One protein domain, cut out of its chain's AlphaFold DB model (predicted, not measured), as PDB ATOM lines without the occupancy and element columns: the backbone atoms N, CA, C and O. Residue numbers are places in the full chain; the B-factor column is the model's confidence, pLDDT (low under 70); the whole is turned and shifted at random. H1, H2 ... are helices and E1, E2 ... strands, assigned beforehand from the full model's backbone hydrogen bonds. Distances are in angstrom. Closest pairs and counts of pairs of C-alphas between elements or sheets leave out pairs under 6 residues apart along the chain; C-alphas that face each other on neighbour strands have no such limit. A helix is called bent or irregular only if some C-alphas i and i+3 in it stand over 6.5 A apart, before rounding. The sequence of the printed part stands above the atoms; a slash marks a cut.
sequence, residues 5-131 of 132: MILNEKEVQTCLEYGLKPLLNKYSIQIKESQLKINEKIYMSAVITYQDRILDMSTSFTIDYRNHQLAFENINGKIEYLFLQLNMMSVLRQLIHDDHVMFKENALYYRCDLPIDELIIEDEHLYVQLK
ATOM      1  N   MET A   5    -210.394  66.371 -16.367       87.94
ATOM      2  CA  MET A   5    -211.664  65.770 -16.758       87.94
ATOM      3  C   MET A   5    -212.525  65.530 -15.519       87.94
ATOM      4  O   MET A   5    -212.034  65.053 -14.497       87.94
ATOM      5  N   ILE A   6    -213.813  65.857 -15.617       90.25
ATOM      6  CA  ILE A   6    -214.817  65.549 -14.594       90.25
ATOM      7  C   ILE A   6    -215.645  64.394 -15.137       90.25
ATOM      8  O   ILE A   6    -216.256  64.540 -16.194       90.25
ATOM      9  N   LEU A   7    -215.639  63.260 -14.442       88.56
ATOM     10  CA  LEU A   7    -216.382  62.076 -14.850       88.56
ATOM     11  C   LEU A   7    -217.661  61.946 -14.023       88.56
ATOM     12  O   LEU A   7    -217.629  61.995 -12.790       88.56
ATOM     13  N   ASN A   8    -218.782  61.737 -14.710       88.31
ATOM     14  CA  ASN A   8    -220.038  61.351 -14.070       88.31
ATOM     15  C   ASN A   8    -220.061  59.848 -13.733       88.31
ATOM     16  O   ASN A   8    -219.217  59.073 -14.182       88.31
ATOM     17  N   GLU A   9    -221.069  59.405 -12.979       91.12
ATOM     18  CA  GLU A   9    -221.202  58.013 -12.519       91.12
ATOM     19  C   GLU A   9    -221.106  56.975 -13.654       91.12
ATOM     20  O   GLU A   9    -220.428  55.956 -13.514       91.12
ATOM     21  N   LYS A  10    -221.736  57.245 -14.804       88.94
ATOM     22  CA  LYS A  10    -221.744  56.335 -15.960       88.94
ATOM     23  C   LYS A  10    -220.376  56.261 -16.636       88.94
ATOM     24  O   LYS A  10    -219.964  55.196 -17.106       88.94
ATOM     25  N   GLU A  11    -219.669  57.383 -16.700       89.31
ATOM     26  CA  GLU A  11    -218.303  57.439 -17.220       89.31
ATOM     27  C   GLU A  11    -217.342  56.701 -16.290       89.31
ATOM     28  O   GLU A  11    -216.591  55.850 -16.761       89.31
ATOM     29  N   VAL A  12    -217.435  56.918 -14.974       89.19
ATOM     30  CA  VAL A  12    -216.628  56.186 -13.984       89.19
ATOM     31  C   VAL A  12    -216.905  54.688 -14.048       89.19
ATOM     32  O   VAL A  12    -215.963  53.897 -14.081       89.19
ATOM     33  N   GLN A  13    -218.173  54.285 -14.135       89.12
ATOM     34  CA  GLN A  13    -218.560  52.888 -14.334       89.12
ATOM     35  C   GLN A  13    -217.881  52.302 -15.577       89.12
ATOM     36  O   GLN A  13    -217.227  51.263 -15.494       89.12
ATOM     37  N   THR A  14    -217.961  53.002 -16.711       86.62
ATOM     38  CA  THR A  14    -217.341  52.569 -17.974       86.62
ATOM     39  C   THR A  14    -215.819  52.451 -17.843       86.62
ATOM     40  O   THR A  14    -215.228  51.463 -18.284       86.62
ATOM     41  N   CYS A  15    -215.171  53.432 -17.209       85.00
ATOM     42  CA  CYS A  15    -213.730  53.433 -16.976       85.00
ATOM     43  C   CYS A  15    -213.292  52.268 -16.082       85.00
ATOM     44  O   CYS A  15    -212.297  51.613 -16.391       85.00
ATOM     45  N   LEU A  16    -214.032  51.975 -15.010       85.81
ATOM     46  CA  LEU A  16    -213.739  50.856 -14.116       85.81
ATOM     47  C   LEU A  16    -213.899  49.511 -14.824       85.81
ATOM     48  O   LEU A  16    -213.006  48.670 -14.743       85.81
ATOM     49  N   GLU A  17    -214.993  49.316 -15.558       83.81
ATOM     50  CA  GLU A  17    -215.223  48.085 -16.321       83.81
ATOM     51  C   GLU A  17    -214.135  47.861 -17.374       83.81
ATOM     52  O   GLU A  17    -213.649  46.740 -17.540       83.81
ATOM     53  N   TYR A  18    -213.703  48.925 -18.057       82.62
ATOM     54  CA  TYR A  18    -212.636  48.847 -19.047       82.62
ATOM     55  C   TYR A  18    -211.261  48.611 -18.409       82.62
ATOM     56  O   TYR A  18    -210.529  47.719 -18.839       82.62
ATOM     57  N   GLY A  19    -210.917  49.367 -17.364       79.81
ATOM     58  CA  GLY A  19    -209.632  49.268 -16.669       79.81
ATOM     59  C   GLY A  19    -209.435  47.923 -15.969       79.81
ATOM     60  O   GLY A  19    -208.327  47.388 -15.952       79.81
ATOM     61  N   LEU A  20    -210.518  47.332 -15.458       81.56
ATOM     62  CA  LEU A  20    -210.505  46.013 -14.823       81.56
ATOM     63  C   LEU A  20    -210.684  44.865 -15.820       81.56
ATOM     64  O   LEU A  20    -210.485  43.708 -15.449       81.56
ATOM     65  N   LYS A  21    -211.003  45.139 -17.089       84.50
ATOM     66  CA  LYS A  21    -211.258  44.113 -18.110       84.50
ATOM     67  C   LYS A  21    -210.162  43.043 -18.220       84.50
ATOM     68  O   LYS A  21    -210.529  41.872 -18.311       84.50
ATOM     69  N   PRO A  22    -208.849  43.362 -18.185       84.00
ATOM     70  CA  PRO A  22    -207.808  42.333 -18.211       84.00
ATOM     71  C   PRO A  22    -207.919  41.362 -17.030       84.00
ATOM     72  O   PRO A  22    -207.840  40.148 -17.217       84.00
ATOM     73  N   LEU A  23    -208.176  41.897 -15.833       83.75
ATOM     74  CA  LEU A  23    -208.349  41.120 -14.612       83.75
ATOM     75  C   LEU A  23    -209.621  40.266 -14.676       83.75
ATOM     76  O   LEU A  23    -209.570  39.064 -14.433       83.75
ATOM     77  N   LEU A  24    -210.749  40.868 -15.060       86.38
ATOM     78  CA  LEU A  24    -212.037  40.181 -15.188       86.38
ATOM     79  C   LEU A  24    -211.959  39.026 -16.193       86.38
ATOM     80  O   LEU A  24    -212.378  37.912 -15.886       86.38
ATOM     81  N   ASN A  25    -211.339  39.258 -17.352       87.94
ATOM     82  CA  ASN A  25    -211.143  38.233 -18.373       87.94
ATOM     83  C   ASN A  25    -210.259  37.083 -17.878       87.94
ATOM     84  O   ASN A  25    -210.570  35.927 -18.153       87.94
ATOM     85  N   LYS A  26    -209.179  37.381 -17.139       88.62
ATOM     86  CA  LYS A  26    -208.259  36.364 -16.603       88.62
ATOM     87  C   LYS A  26    -208.980  35.343 -15.721       88.62
ATOM     88  O   LYS A  26    -208.655  34.160 -15.772       88.62
ATOM     89  N   TYR A  27    -209.962  35.792 -14.941       87.50
ATOM     90  CA  TYR A  27    -210.739  34.937 -14.040       87.50
ATOM     91  C   TYR A  27    -212.119  34.566 -14.583       87.50
ATOM     92  O   TYR A  27    -212.948  34.049 -13.836       87.50
ATOM     93  N   SER A  28    -212.383  34.817 -15.869       89.75
ATOM     94  CA  SER A  28    -213.679  34.541 -16.501       89.75
ATOM     95  C   SER A  28    -214.865  35.156 -15.741       89.75
ATOM     96  O   SER A  28    -215.939  34.558 -15.662       89.75
ATOM     97  N   ILE A  29    -214.668  36.346 -15.167       90.56
ATOM     98  CA  ILE A  29    -215.724  37.133 -14.532       90.56
ATOM     99  C   ILE A  29    -216.372  38.008 -15.599       90.56
ATOM    100  O   ILE A  29    -215.695  38.743 -16.316       90.56
ATOM    101  N   GLN A  30    -217.697  37.963 -15.681       91.56
ATOM    102  CA  GLN A  30    -218.475  38.841 -16.550       91.56
ATOM    103  C   GLN A  30    -219.375  39.732 -15.707       91.56
ATOM    104  O   GLN A  30    -220.155  39.223 -14.910       91.56
ATOM    105  N   ILE A  31    -219.317  41.042 -15.914       91.12
ATOM    106  CA  ILE A  31    -220.306  41.971 -15.363       91.12
ATOM    107  C   ILE A  31    -221.521  41.938 -16.296       91.12
ATOM    108  O   ILE A  31    -221.380  42.148 -17.499       91.12
ATOM    109  N   LYS A  32    -222.697  41.589 -15.765       91.81
ATOM    110  CA  LYS A  32    -223.967  41.569 -16.511       91.81
ATOM    111  C   LYS A  32    -224.679  42.902 -16.399       91.81
ATOM    112  O   LYS A  32    -225.108  43.458 -17.402       91.81
ATOM    113  N   GLU A  33    -224.765  43.397 -15.175       92.19
ATOM    114  CA  GLU A  33    -225.368  44.675 -14.842       92.19
ATOM    115  C   GLU A  33    -224.532  45.315 -13.747       92.19
ATOM    116  O   GLU A  33    -224.034  44.623 -12.859       92.19
ATOM    117  N   SER A  34    -224.371  46.630 -13.797       93.19
ATOM    118  CA  SER A  34    -223.735  47.370 -12.720       93.19
ATOM    119  C   SER A  34    -224.364  48.752 -12.582       93.19
ATOM    120  O   SER A  34    -224.874  49.339 -13.539       93.19
ATOM    121  N   GLN A  35    -224.379  49.234 -11.349       93.69
ATOM    122  CA  GLN A  35    -224.804  50.568 -10.967       93.69
ATOM    123  C   GLN A  35    -223.725  51.150 -10.074       93.69
ATOM    124  O   GLN A  35    -223.208  50.472  -9.180       93.69
ATOM    125  N   LEU A  36    -223.406  52.411 -10.317       94.56
ATOM    126  CA  LEU A  36    -222.389  53.135  -9.588       94.56
ATOM    127  C   LEU A  36    -222.980  54.443  -9.082       94.56
ATOM    128  O   LEU A  36    -223.727  55.093  -9.803       94.56
ATOM    129  N   LYS A  37    -222.642  54.804  -7.844       95.56
ATOM    130  CA  LYS A  37    -222.907  56.123  -7.274       95.56
ATOM    131  C   LYS A  37    -221.647  56.720  -6.683       95.56
ATOM    132  O   LYS A  37    -220.873  55.993  -6.055       95.56
ATOM    133  N   ILE A  38    -221.460  58.022  -6.853       93.38
ATOM    134  CA  ILE A  38    -220.305  58.746  -6.314       93.38
ATOM    135  C   ILE A  38    -220.803  59.720  -5.252       93.38
ATOM    136  O   ILE A  38    -221.641  60.560  -5.530       93.38
ATOM    137  N   ASN A  39    -220.281  59.594  -4.034       91.25
ATOM    138  CA  ASN A  39    -220.424  60.584  -2.961       91.25
ATOM    139  C   ASN A  39    -219.012  60.892  -2.428       91.25
ATOM    140  O   ASN A  39    -218.090  61.053  -3.212       91.25
ATOM    141  N   GLU A  40    -218.783  60.833  -1.112       89.31
ATOM    142  CA  GLU A  40    -217.428  60.791  -0.517       89.31
ATOM    143  C   GLU A  40    -216.644  59.509  -0.878       89.31
ATOM    144  O   GLU A  40    -215.443  59.392  -0.639       89.31
ATOM    145  N   LYS A  41    -217.350  58.499  -1.399       94.44
ATOM    146  CA  LYS A  41    -216.836  57.198  -1.836       94.44
ATOM    147  C   LYS A  41    -217.594  56.750  -3.073       94.44
ATOM    148  O   LYS A  41    -218.706  57.214  -3.329       94.44
ATOM    149  N   ILE A  42    -217.026  55.783  -3.778       95.06
ATOM    150  CA  ILE A  42    -217.712  55.076  -4.851       95.06
ATOM    151  C   ILE A  42    -218.496  53.923  -4.232       95.06
ATOM    152  O   ILE A  42    -217.925  53.088  -3.531       95.06
ATOM    153  N   TYR A  43    -219.794  53.873  -4.506       96.31
ATOM    154  CA  TYR A  43    -220.677  52.760  -4.176       96.31
ATOM    155  C   TYR A  43    -221.021  52.030  -5.462       96.31
ATOM    156  O   TYR A  43    -221.520  52.638  -6.405       96.31
ATOM    157  N   MET A  44    -220.766  50.729  -5.505       95.06
ATOM    158  CA  MET A  44    -221.008  49.908  -6.680       95.06
ATOM    159  C   MET A  44    -221.842  48.692  -6.306       95.06
ATOM    160  O   MET A  44    -221.485  47.938  -5.400       95.06
ATOM    161  N   SER A  45    -222.913  48.480  -7.059       95.50
ATOM    162  CA  SER A  45    -223.669  47.233  -7.059       95.50
ATOM    163  C   SER A  45    -223.571  46.607  -8.439       95.50
ATOM    164  O   SER A  45    -223.667  47.317  -9.437       95.50
ATOM    165  N   ALA A  46    -223.364  45.299  -8.521       94.62
ATOM    166  CA  ALA A  46    -223.283  44.616  -9.803       94.62
ATOM    167  C   ALA A  46    -223.801  43.187  -9.731       94.62
ATOM    168  O   ALA A  46    -223.570  42.489  -8.750       94.62
ATOM    169  N   VAL A  47    -224.420  42.735 -10.813       95.00
ATOM    170  CA  VAL A  47    -224.677  41.320 -11.064       95.00
ATOM    171  C   VAL A  47    -223.520  40.801 -11.901       95.00
ATOM    172  O   VAL A  47    -223.285  41.279 -13.016       95.00
ATOM    173  N   ILE A  48    -222.783  39.827 -11.376       93.06
ATOM    174  CA  ILE A  48    -221.649  39.217 -12.071       93.06
ATOM    175  C   ILE A  48    -221.902  37.735 -12.336       93.06
ATOM    176  O   ILE A  48    -222.649  37.064 -11.627       93.06
ATOM    177  N   THR A  49    -221.262  37.203 -13.369       93.00
ATOM    178  CA  THR A  49    -221.202  35.769 -13.640       93.00
ATOM    179  C   THR A  49    -219.780  35.271 -13.443       93.00
ATOM    180  O   THR A  49    -218.847  35.843 -14.003       93.00
ATOM    181  N   TYR A  50    -219.625  34.198 -12.671       89.75
ATOM    182  CA  TYR A  50    -218.356  33.510 -12.443       89.75
ATOM    183  C   TYR A  50    -218.597  31.999 -12.399       89.75
ATOM    184  O   TYR A  50    -219.427  31.538 -11.617       89.75
ATOM    185  N   GLN A  51    -217.891  31.230 -13.235       86.94
ATOM    186  CA  GLN A  51    -218.050  29.766 -13.341       86.94
ATOM    187  C   GLN A  51    -219.525  29.326 -13.469       86.94
ATOM    188  O   GLN A  51    -219.998  28.480 -12.710       86.94
ATOM    189  N   ASP A  52    -220.268  29.967 -14.378       85.69
ATOM    190  CA  ASP A  52    -221.706  29.750 -14.626       85.69
ATOM    191  C   ASP A  52    -222.643  30.050 -13.439       85.69
ATOM    192  O   ASP A  52    -223.834  29.738 -13.475       85.69
ATOM    193  N   ARG A  53    -222.138  30.702 -12.386       90.06
ATOM    194  CA  ARG A  53    -222.936  31.177 -11.249       90.06
ATOM    195  C   ARG A  53    -223.208  32.663 -11.377       90.06
ATOM    196  O   ARG A  53    -222.301  33.424 -11.699       90.06
ATOM    197  N   ILE A  54    -224.439  33.061 -11.074       93.19
ATOM    198  CA  ILE A  54    -224.844  34.462 -10.944       93.19
ATOM    199  C   ILE A  54    -224.615  34.882  -9.493       93.19
ATOM    200  O   ILE A  54    -225.065  34.188  -8.582       93.19
ATOM    201  N   LEU A  55    -223.891  35.979  -9.297       94.19
ATOM    202  CA  LEU A  55    -223.534  36.520  -7.991       94.19
ATOM    203  C   LEU A  55    -223.952  37.988  -7.927       94.19
ATOM    204  O   LEU A  55    -223.674  38.744  -8.860       94.19
ATOM    205  N   ASP A  56    -224.538  38.387  -6.805       95.50
ATOM    206  CA  ASP A  56    -224.850  39.784  -6.525       95.50
ATOM    207  C   ASP A  56    -223.710  40.406  -5.719       95.50
ATOM    208  O   ASP A  56    -223.299  39.913  -4.670       95.50
ATOM    209  N   MET A  57    -223.161  41.496  -6.227       95.00
ATOM    210  CA  MET A  57    -222.039  42.217  -5.654       95.00
ATOM    211  C   MET A  57    -222.530  43.561  -5.129       95.00
ATOM    212  O   MET A  57    -223.193  44.299  -5.851       95.00
ATOM    213  N   SER A  58    -222.155  43.923  -3.905       96.12
ATOM    214  CA  SER A  58    -222.302  45.296  -3.409       96.12
ATOM    215  C   SER A  58    -221.048  45.703  -2.654       96.12
ATOM    216  O   SER A  58    -220.569  44.974  -1.784       96.12
ATOM    217  N   THR A  59    -220.470  46.844  -3.007       96.25
ATOM    218  CA  THR A  59    -219.214  47.312  -2.428       96.25
ATOM    219  C   THR A  59    -219.138  48.827  -2.386       96.25
ATOM    220  O   THR A  59    -219.799  49.529  -3.146       96.25
ATOM    221  N   SER A  60    -218.299  49.326  -1.492       96.81
ATOM    222  CA  SER A  60    -217.910  50.724  -1.401       96.81
ATOM    223  C   SER A  60    -216.398  50.829  -1.283       96.81
ATOM    224  O   SER A  60    -215.779  49.960  -0.666       96.81
ATOM    225  N   PHE A  61    -215.806  51.857  -1.886       95.88
ATOM    226  CA  PHE A  61    -214.361  52.089  -1.859       95.88
ATOM    227  C   PHE A  61    -214.019  53.543  -2.202       95.88
ATOM    228  O   PHE A  61    -214.813  54.264  -2.805       95.88
ATOM    229  N   THR A  62    -212.819  53.969  -1.823       94.50
ATOM    230  CA  THR A  62    -212.160  55.158  -2.381       94.50
ATOM    231  C   THR A  62    -211.200  54.719  -3.481       94.50
ATOM    232  O   THR A  62    -210.688  53.597  -3.439       94.50
ATOM    233  N   ILE A  63    -210.969  55.582  -4.470       92.81
ATOM    234  CA  ILE A  63    -210.041  55.310  -5.567       92.81
ATOM    235  C   ILE A  63    -208.982  56.403  -5.646       92.81
ATOM    236  O   ILE A  63    -209.292  57.575  -5.459       92.81
ATOM    237  N   ASP A  64    -207.750  55.995  -5.912       91.75
ATOM    238  CA  ASP A  64    -206.592  56.866  -6.083       91.75
ATOM    239  C   ASP A  64    -205.681  56.261  -7.168       91.75
ATOM    240  O   ASP A  64    -205.734  55.056  -7.442       91.75
ATOM    241  N   TYR A  65    -204.856  57.082  -7.808       89.88
ATOM    242  CA  TYR A  65    -203.825  56.629  -8.731       89.88
ATOM    243  C   TYR A  65    -202.483  57.232  -8.336       89.88
ATOM    244  O   TYR A  65    -202.229  58.416  -8.524       89.88
ATOM    245  N   ARG A  66    -201.594  56.389  -7.811       86.62
ATOM    246  CA  ARG A  66    -200.268  56.808  -7.348       86.62
ATOM    247  C   ARG A  66    -199.233  55.736  -7.622       86.62
ATOM    248  O   ARG A  66    -199.526  54.547  -7.552       86.62
ATOM    249  N   ASN A  67    -198.001  56.147  -7.917       85.31
ATOM    250  CA  ASN A  67    -196.877  55.236  -8.173       85.31
ATOM    251  C   ASN A  67    -197.176  54.157  -9.238       85.31
ATOM    252  O   ASN A  67    -196.783  53.002  -9.066       85.31
ATOM    253  N   HIS A  68    -197.867  54.523 -10.328       86.31
ATOM    254  CA  HIS A  68    -198.278  53.591 -11.395       86.31
ATOM    255  C   HIS A  68    -199.191  52.455 -10.899       86.31
ATOM    256  O   HIS A  68    -199.114  51.308 -11.352       86.31
ATOM    257  N   GLN A  69    -200.020  52.753  -9.898       89.56
ATOM    258  CA  GLN A  69    -200.971  51.815  -9.322       89.56
ATOM    259  C   GLN A  69    -202.325  52.483  -9.146       89.56
ATOM    260  O   GLN A  69    -202.427  53.548  -8.538       89.56
ATOM    261  N   LEU A  70    -203.365  51.800  -9.616       91.00
ATOM    262  CA  LEU A  70    -204.735  52.093  -9.241       91.00
ATOM    263  C   LEU A  70    -204.986  51.497  -7.853       91.00
ATOM    264  O   LEU A  70    -204.915  50.278  -7.664       91.00
ATOM    265  N   ALA A  71    -205.215  52.362  -6.876       93.25
ATOM    266  CA  ALA A  71    -205.431  52.012  -5.484       93.25
ATOM    267  C   ALA A  71    -206.926  52.057  -5.171       93.25
ATOM    268  O   ALA A  71    -207.546  53.115  -5.192       93.25
ATOM    269  N   PHE A  72    -207.493  50.899  -4.854       94.31
ATOM    270  CA  PHE A  72    -208.837  50.765  -4.312       94.31
ATOM    271  C   PHE A  72    -208.711  50.589  -2.806       94.31
ATOM    272  O   PHE A  72    -208.237  49.553  -2.336       94.31
ATOM    273  N   GLU A  73    -209.101  51.599  -2.044       95.12
ATOM    274  CA  GLU A  73    -208.896  51.641  -0.597       95.12
ATOM    275  C   GLU A  73    -210.226  51.654   0.152       95.12
ATOM    276  O   GLU A  73    -211.282  51.971  -0.402       95.12
ATOM    277  N   ASN A  74    -210.177  51.295   1.436       95.50
ATOM    278  CA  ASN A  74    -211.355  51.236   2.303       95.50
ATOM    279  C   ASN A  74    -212.480  50.356   1.733       95.50
ATOM    280  O   ASN A  74    -213.659  50.659   1.929       95.50
ATOM    281  N   ILE A  75    -212.108  49.281   1.030       96.38
ATOM    282  CA  ILE A  75    -213.046  48.369   0.387       96.38
ATOM    283  C   ILE A  75    -213.889  47.702   1.468       96.38
ATOM    284  O   ILE A  75    -213.385  46.969   2.322       96.38
ATOM    285  N   ASN A  76    -215.193  47.932   1.400       95.94
ATOM    286  CA  ASN A  76    -216.168  47.275   2.250       95.94
ATOM    287  C   ASN A  76    -217.354  46.836   1.405       95.94
ATOM    288  O   ASN A  76    -217.968  47.651   0.718       95.94
ATOM    289  N   GLY A  77    -217.687  45.553   1.474       95.50
ATOM    290  CA  GLY A  77    -218.720  44.988   0.631       95.50
ATOM    291  C   GLY A  77    -218.943  43.506   0.857       95.50
ATOM    292  O   GLY A  77    -218.270  42.850   1.662       95.50
ATOM    293  N   LYS A  78    -219.883  42.978   0.086       96.69
ATOM    294  CA  LYS A  78    -220.282  41.579   0.099       96.69
ATOM    295  C   LYS A  78    -220.532  41.057  -1.311       96.69
ATOM    296  O   LYS A  78    -220.870  41.816  -2.220       96.69
ATOM    297  N   ILE A  79    -220.377  39.748  -1.444       95.25
ATOM    298  CA  ILE A  79    -220.832  38.968  -2.588       95.25
ATOM    299  C   ILE A  79    -221.878  37.989  -2.075       95.25
ATOM    300  O   ILE A  79    -221.633  37.265  -1.108       95.25
ATOM    301  N   GLU A  80    -223.041  37.984  -2.706       94.94
ATOM    302  CA  GLU A  80    -224.171  37.136  -2.369       94.94
ATOM    303  C   GLU A  80    -224.369  36.070  -3.449       94.94
ATOM    304  O   GLU A  80    -224.295  36.332  -4.650       94.94
ATOM    305  N   TYR A  81    -224.591  34.839  -2.997       91.12
ATOM    306  CA  TYR A  81    -224.943  33.703  -3.839       91.12
ATOM    307  C   TYR A  81    -226.020  32.888  -3.135       91.12
ATOM    308  O   TYR A  81    -225.746  32.228  -2.130       91.12
ATOM    309  N   LEU A  82    -227.243  32.910  -3.666       87.62
ATOM    310  CA  LEU A  82    -228.408  32.310  -3.009       87.62
ATOM    311  C   LEU A  82    -228.591  32.898  -1.593       87.62
ATOM    312  O   LEU A  82    -228.858  34.082  -1.448       87.62
ATOM    313  N   PHE A  83    -228.434  32.082  -0.550       88.00
ATOM    314  CA  PHE A  83    -228.509  32.482   0.861       88.00
ATOM    315  C   PHE A  83    -227.129  32.729   1.497       88.00
ATOM    316  O   PHE A  83    -227.046  33.030   2.686       88.00
ATOM    317  N   LEU A  84    -226.038  32.554   0.742       92.00
ATOM    318  CA  LEU A  84    -224.681  32.780   1.228       92.00
ATOM    319  C   LEU A  84    -224.284  34.236   1.024       92.00
ATOM    320  O   LEU A  84    -224.388  34.760  -0.080       92.00
ATOM    321  N   GLN A  85    -223.747  34.842   2.080       94.62
ATOM    322  CA  GLN A  85    -223.154  36.171   2.046       94.62
ATOM    323  C   GLN A  85    -221.671  36.068   2.406       94.62
ATOM    324  O   GLN A  85    -221.310  35.653   3.508       94.62
ATOM    325  N   LEU A  86    -220.807  36.451   1.471       94.31
ATOM    326  CA  LEU A  86    -219.355  36.407   1.613       94.31
ATOM    327  C   LEU A  86    -218.790  37.824   1.692       94.31
ATOM    328  O   LEU A  86    -219.260  38.728   1.006       94.31
ATOM    329  N   ASN A  87    -217.758  38.025   2.511       94.81
ATOM    330  CA  ASN A  87    -217.045  39.299   2.563       94.81
ATOM    331  C   ASN A  87    -216.273  39.535   1.253       94.81
ATOM    332  O   ASN A  87    -215.524  38.662   0.813       94.81
ATOM    333  N   MET A  88    -216.421  40.730   0.673       93.12
ATOM    334  CA  MET A  88    -215.792  41.107  -0.597       93.12
ATOM    335  C   MET A  88    -214.279  40.882  -0.603       93.12
ATOM    336  O   MET A  88    -213.754  40.200  -1.479       93.12
ATOM    337  N   MET A  89    -213.572  41.426   0.390       93.94
ATOM    338  CA  MET A  89    -212.111  41.356   0.439       93.94
ATOM    339  C   MET A  89    -211.611  39.923   0.574       93.94
ATOM    340  O   MET A  89    -210.613  39.564  -0.053       93.94
ATOM    341  N   SER A  90    -212.313  39.089   1.342       92.44
ATOM    342  CA  SER A  90    -211.994  37.665   1.443       92.44
ATOM    343  C   SER A  90    -212.122  36.958   0.094       92.44
ATOM    344  O   SER A  90    -211.226  36.200  -0.272       92.44
ATOM    345  N   VAL A  91    -213.189  37.230  -0.665       91.19
ATOM    346  CA  VAL A  91    -213.381  36.625  -1.993       91.19
ATOM    347  C   VAL A  91    -212.323  37.114  -2.977       91.19
ATOM    348  O   VAL A  91    -211.693  36.292  -3.638       91.19
ATOM    349  N   LEU A  92    -212.065  38.424  -3.043       91.06
ATOM    350  CA  LEU A  92    -211.061  38.981  -3.952       91.06
ATOM    351  C   LEU A  92    -209.671  38.381  -3.700       91.06
ATOM    352  O   LEU A  92    -209.002  37.994  -4.651       91.06
ATOM    353  N   ARG A  93    -209.262  38.224  -2.432       92.19
ATOM    354  CA  ARG A  93    -207.974  37.607  -2.062       92.19
ATOM    355  C   ARG A  93    -207.874  36.126  -2.435       92.19
ATOM    356  O   ARG A  93    -206.778  35.644  -2.700       92.19
ATOM    357  N   GLN A  94    -208.990  35.400  -2.393       90.00
ATOM    358  CA  GLN A  94    -209.037  33.979  -2.752       90.00
ATOM    359  C   GLN A  94    -209.109  33.756  -4.261       90.00
ATOM    360  O   GLN A  94    -208.697  32.705  -4.734       90.00
ATOM    361  N   LEU A  95    -209.675  34.708  -4.999       87.44
ATOM    362  CA  LEU A  95    -209.917  34.568  -6.427       87.44
ATOM    363  C   LEU A  95    -208.781  35.161  -7.264       87.44
ATOM    364  O   LEU A  95    -208.412  34.590  -8.287       87.44
ATOM    365  N   ILE A  96    -208.225  36.299  -6.844       88.25
ATOM    366  CA  ILE A  96    -207.223  37.028  -7.617       88.25
ATOM    367  C   ILE A  96    -205.816  36.614  -7.181       88.25
ATOM    368  O   ILE A  96    -205.336  36.963  -6.104       88.25
ATOM    369  N   HIS A  97    -205.132  35.926  -8.089       87.69
ATOM    370  CA  HIS A  97    -203.718  35.573  -8.018       87.69
ATOM    371  C   HIS A  97    -202.986  36.165  -9.236       87.69
ATOM    372  O   HIS A  97    -202.841  35.538 -10.292       87.69
ATOM    373  N   ASP A  98    -202.596  37.433  -9.123       86.25
ATOM    374  CA  ASP A  98    -201.915  38.184 -10.179       86.25
ATOM    375  C   ASP A  98    -200.732  38.966  -9.608       86.25
ATOM    376  O   ASP A  98    -200.896  39.664  -8.612       86.25
ATOM    377  N   ASP A  99    -199.569  38.885 -10.254       87.44
ATOM    378  CA  ASP A  99    -198.346  39.568  -9.813       87.44
ATOM    379  C   ASP A  99    -198.460  41.102  -9.873       87.44
ATOM    380  O   ASP A  99    -197.712  41.820  -9.207       87.44
ATOM    381  N   HIS A 100    -199.415  41.625 -10.648       88.56
ATOM    382  CA  HIS A 100    -199.721  43.053 -10.720       88.56
ATOM    383  C   HIS A 100    -200.721  43.491  -9.649       88.56
ATOM    384  O   HIS A 100    -200.975  44.689  -9.522       88.56
ATOM    385  N   VAL A 101    -201.297  42.554  -8.891       91.25
ATOM    386  CA  VAL A 101    -202.271  42.842  -7.840       91.25
ATOM    387  C   VAL A 101    -201.654  42.592  -6.473       91.25
ATOM    388  O   VAL A 101    -201.186  41.504  -6.153       91.25
ATOM    389  N   MET A 102    -201.718  43.605  -5.620       93.56
ATOM    390  CA  MET A 102    -201.306  43.512  -4.228       93.56
ATOM    391  C   MET A 102    -202.491  43.808  -3.321       93.56
ATOM    392  O   MET A 102    -203.205  44.791  -3.502       93.56
ATOM    393  N   PHE A 103    -202.655  42.993  -2.287       93.50
ATOM    394  CA  PHE A 103    -203.669  43.209  -1.266       93.50
ATOM    395  C   PHE A 103    -203.040  43.611   0.066       93.50
ATOM    396  O   PHE A 103    -202.201  42.885   0.601       93.50
ATOM    397  N   LYS A 104    -203.526  44.692   0.678       92.94
ATOM    398  CA  LYS A 104    -203.109  45.129   2.019       92.94
ATOM    399  C   LYS A 104    -204.342  45.543   2.811       92.94
ATOM    400  O   LYS A 104    -205.089  46.387   2.351       92.94
ATOM    401  N   GLU A 105    -204.573  44.923   3.968       91.12
ATOM    402  CA  GLU A 105    -205.756  45.205   4.804       91.12
ATOM    403  C   GLU A 105    -207.071  45.191   3.989       91.12
ATOM    404  O   GLU A 105    -207.392  44.171   3.373       91.12
ATOM    405  N   ASN A 106    -207.793  46.313   3.929       93.69
ATOM    406  CA  ASN A 106    -209.017  46.495   3.142       93.69
ATOM    407  C   ASN A 106    -208.757  47.246   1.824       93.69
ATOM    408  O   ASN A 106    -209.586  48.037   1.383       93.69
ATOM    409  N   ALA A 107    -207.588  47.039   1.219       95.06
ATOM    410  CA  ALA A 107    -207.194  47.672  -0.029       95.06
ATOM    411  C   ALA A 107    -206.675  46.662  -1.063       95.06
ATOM    412  O   ALA A 107    -206.063  45.637  -0.726       95.06
ATOM    413  N   LEU A 108    -206.915  47.000  -2.327       94.06
ATOM    414  CA  LEU A 108    -206.432  46.324  -3.525       94.06
ATOM    415  C   LEU A 108    -205.667  47.349  -4.363       94.06
ATOM    416  O   LEU A 108    -206.200  48.398  -4.707       94.06
ATOM    417  N   TYR A 109    -204.429  47.028  -4.715       93.31
ATOM    418  CA  TYR A 109    -203.590  47.845  -5.583       93.31
ATOM    419  C   TYR A 109    -203.341  47.086  -6.875       93.31
ATOM    420  O   TYR A 109    -202.835  45.965  -6.835       93.31
ATOM    421  N   TYR A 110    -203.684  47.692  -8.005       90.56
ATOM    422  CA  TYR A 110    -203.468  47.125  -9.329       90.56
ATOM    423  C   TYR A 110    -202.433  47.957 -10.080       90.56
ATOM    424  O   TYR A 110    -202.653  49.136 -10.347       90.56
ATOM    425  N   ARG A 111    -201.286  47.356 -10.396       89.38
ATOM    426  CA  ARG A 111    -200.234  48.002 -11.179       89.38
ATOM    427  C   ARG A 111    -200.674  48.095 -12.635       89.38
ATOM    428  O   ARG A 111    -200.816  47.080 -13.312       89.38
ATOM    429  N   CYS A 112    -200.842  49.321 -13.109       84.06
ATOM    430  CA  CYS A 112    -201.181  49.624 -14.488       84.06
ATOM    431  C   CYS A 112    -200.587  50.979 -14.877       84.06
ATOM    432  O   CYS A 112    -200.567  51.910 -14.075       84.06
ATOM    433  N   ASP A 113    -200.114  51.081 -16.117       83.44
ATOM    434  CA  ASP A 113    -199.620  52.337 -16.668       83.44
ATOM    435  C   ASP A 113    -200.765  53.080 -17.352       83.44
ATOM    436  O   ASP A 113    -201.145  52.782 -18.485       83.44
ATOM    437  N   LEU A 114    -201.332  54.045 -16.634       83.44
ATOM    438  CA  LEU A 114    -202.338  54.971 -17.140       83.44
ATOM    439  C   LEU A 114    -201.727  56.369 -17.326       83.44
ATOM    440  O   LEU A 114    -200.854  56.767 -16.540       83.44
ATOM    441  N   PRO A 115    -202.197  57.150 -18.318       85.44
ATOM    442  CA  PRO A 115    -201.785  58.540 -18.534       85.44
ATOM    443  C   PRO A 115    -202.434  59.491 -17.511       85.44
ATOM    444  O   PRO A 115    -202.828  60.597 -17.853       85.44
ATOM    445  N   ILE A 116    -202.578  59.046 -16.263       87.38
ATOM    446  CA  ILE A 116    -203.219  59.773 -15.169       87.38
ATOM    447  C   ILE A 116    -202.128  60.310 -14.247       87.38
ATOM    448  O   ILE A 116    -201.202  59.586 -13.886       87.38
ATOM    449  N   ASP A 117    -202.229  61.580 -13.900       86.69
ATOM    450  CA  ASP A 117    -201.403  62.251 -12.904       86.69
ATOM    451  C   ASP A 117    -202.073  62.176 -11.525       86.69
ATOM    452  O   ASP A 117    -201.444  61.769 -10.552       86.69
ATOM    453  N   GLU A 118    -203.379  62.461 -11.464       87.38
ATOM    454  CA  GLU A 118    -204.139  62.521 -10.212       87.38
ATOM    455  C   GLU A 118    -205.588  62.016 -10.375       87.38
ATOM    456  O   GLU A 118    -206.220  62.231 -11.417       87.38
ATOM    457  N   LEU A 119    -206.114  61.359  -9.329       90.31
ATOM    458  CA  LEU A 119    -207.526  60.985  -9.165       90.31
ATOM    459  C   LEU A 119    -208.068  61.546  -7.849       90.31
ATOM    460  O   LEU A 119    -207.537  61.235  -6.786       90.31
ATOM    461  N   ILE A 120    -209.159  62.312  -7.907       90.12
ATOM    462  CA  ILE A 120    -209.803  62.888  -6.715       90.12
ATOM    463  C   ILE A 120    -211.308  62.653  -6.769       90.12
ATOM    464  O   ILE A 120    -211.941  62.909  -7.789       90.12
ATOM    465  N   ILE A 121    -211.889  62.219  -5.650       89.00
ATOM    466  CA  ILE A 121    -213.338  62.265  -5.436       89.00
ATOM    467  C   ILE A 121    -213.666  63.561  -4.693       89.00
ATOM    468  O   ILE A 121    -213.213  63.755  -3.567       89.00
ATOM    469  N   GLU A 122    -214.450  64.437  -5.311       86.31
ATOM    470  CA  GLU A 122    -214.867  65.723  -4.740       86.31
ATOM    471  C   GLU A 122    -216.231  66.109  -5.332       86.31
ATOM    472  O   GLU A 122    -216.536  65.750  -6.467       86.31
ATOM    473  N   ASP A 123    -217.079  66.791  -4.558       84.44
ATOM    474  CA  ASP A 123    -218.410  67.246  -4.992       84.44
ATOM    475  C   ASP A 123    -219.260  66.170  -5.701       84.44
ATOM    476  O   ASP A 123    -219.917  66.458  -6.696       84.44
ATOM    477  N   GLU A 124    -219.230  64.918  -5.221       87.06
ATOM    478  CA  GLU A 124    -219.955  63.778  -5.822       87.06
ATOM    479  C   GLU A 124    -219.492  63.409  -7.252       87.06
ATOM    480  O   GLU A 124    -220.182  62.704  -7.985       87.06
ATOM    481  N   HIS A 125    -218.294  63.839  -7.656       87.38
ATOM    482  CA  HIS A 125    -217.686  63.531  -8.953       87.38
ATOM    483  C   HIS A 125    -216.307  62.886  -8.792       87.38
ATOM    484  O   HIS A 125    -215.643  63.033  -7.764       87.38
ATOM    485  N   LEU A 126    -215.858  62.181  -9.837       91.06
ATOM    486  CA  LEU A 126    -214.467  61.747  -9.957       91.06
ATOM    487  C   LEU A 126    -213.731  62.672 -10.925       91.06
ATOM    488  O   LEU A 126    -214.053  62.742 -12.112       91.06
ATOM    489  N   TYR A 127    -212.715  63.347 -10.418       90.62
ATOM    490  CA  TYR A 127    -211.809  64.174 -11.191       90.62
ATOM    491  C   TYR A 127    -210.589  63.366 -11.610       90.62
ATOM    492  O   TYR A 127    -209.982  62.675 -10.791       90.62
ATOM    493  N   VAL A 128    -210.223  63.485 -12.883       90.50
ATOM    494  CA  VAL A 128    -209.034  62.859 -13.461       90.50
ATOM    495  C   VAL A 128    -208.169  63.944 -14.073       90.50
ATOM    496  O   VAL A 128    -208.619  64.667 -14.962       90.50
ATOM    497  N   GLN A 129    -206.927  64.049 -13.618       89.44
ATOM    498  CA  GLN A 129    -205.918  64.881 -14.262       89.44
ATOM    499  C   GLN A 129    -205.002  63.989 -15.092       89.44
ATOM    500  O   GLN A 129    -204.505  62.981 -14.591       89.44
ATOM    501  N   LEU A 130    -204.792  64.336 -16.361       87.44
ATOM    502  CA  LEU A 130    -203.905  63.581 -17.247       87.44
ATOM    503  C   LEU A 130    -202.459  64.092 -17.176       87.44
ATOM    504  O   LEU A 130    -202.221  65.273 -16.918       87.44
ATOM    505  N   LYS A 131    -201.499  63.197 -17.436       84.25
ATOM    506  CA  LYS A 131    -200.086  63.563 -17.627       84.25
ATOM    507  C   LYS A 131    -199.930  64.369 -18.922       84.25
ATOM    508  O   LYS A 131    -200.567  64.029 -19.920       84.25
TER     509      LYS A 131
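This is residues 5 to 131 of the 132 residues of an uncharacterized protein of Longibaculum muris (UniProt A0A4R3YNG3). What shape do these atoms make? A twisted sheet of long, bent strands, E2 to E5, curves like a trough, with H1 over its open side and packed chiefly on E2. The small sheet of E1, E10 and E9 packs on one end, by E2 and E4, while H2 packs on E5 toward the other end. What makes it up? The 127 printed residues hold two named helices and ten named strands in the order E1 H1 E2 E3 E4 E5 E6 H2 E7 E8 E9 E10, a mixed class with both sheets antiparallel. The whole is compact, with a radius of gyration of the C-alphas of 14.2 A and spans of 43 by 30 by 24 A.

Where is the larger sheet? It holds E2, residues 30 to 38, E3, 42 to 50, E4, 53 to 66 and 34.4 A long, E5, 69 to 81 and 30.5 A, E6, 84 to 87, E7, 101 to 104, and E8, 107 to 111. E4 begins with C-alpha 53 at (-222.936, 31.177, -11.249) and bends by 72 degrees at residue 60. Where is the rest? H1, residues 9 to 26, is 25.6 A long and irregular, with C-alphas 19 and 22 7.3 A apart; H2 is residues 88 to 95. E1, residues 5 to 7, begins with C-alpha 5 at (-211.664, 65.770, -16.758); E9 is 116 to 122 and E10 is 125 to 130.

How is the larger sheet joined? E2 to E6 form a meander, each strand the antiparallel neighbour of the one before, with N 35 and O 45 at 2.8 A, N 46 and O 57 at 2.9 A, N 60 and O 76 at 2.8 A, and N 79 and O 86 at 2.9 A. E6 and E8 lie on the other side of E5 from E4, with N 72 and O 108 at 2.8 A; E7 pairs with E8, N 102 and O 109 at 2.9 A. Where are the helices? H1 and H2 are on this sheet, their closest C-alphas being Glu 9 and Leu 36, 5.8 A, to E2, and Met 88 and Lys 78, 4.6 A, to E5. Every O i to N i+4 pair is within hydrogen-bond range in H2, and 12 of 14 are in H1. How does the small sheet sit? E10 is its inner strand, with N 5 and O 128 at 2.8 A to E1 and N 127 and O 120 at 2.8 A to E9. The closest C-alphas of E4 and E9 are Asp 64 and Leu 119, 5.2 A.

How far does it reach? The two C-alphas farthest apart, Phe 83 and Lys 131, are 46.0 A apart. Is it continuous and confident? The printed part has no cut, and each link between named elements is tight. The mean pLDDT of the printed part is 90.5, and no printed residue is under 70.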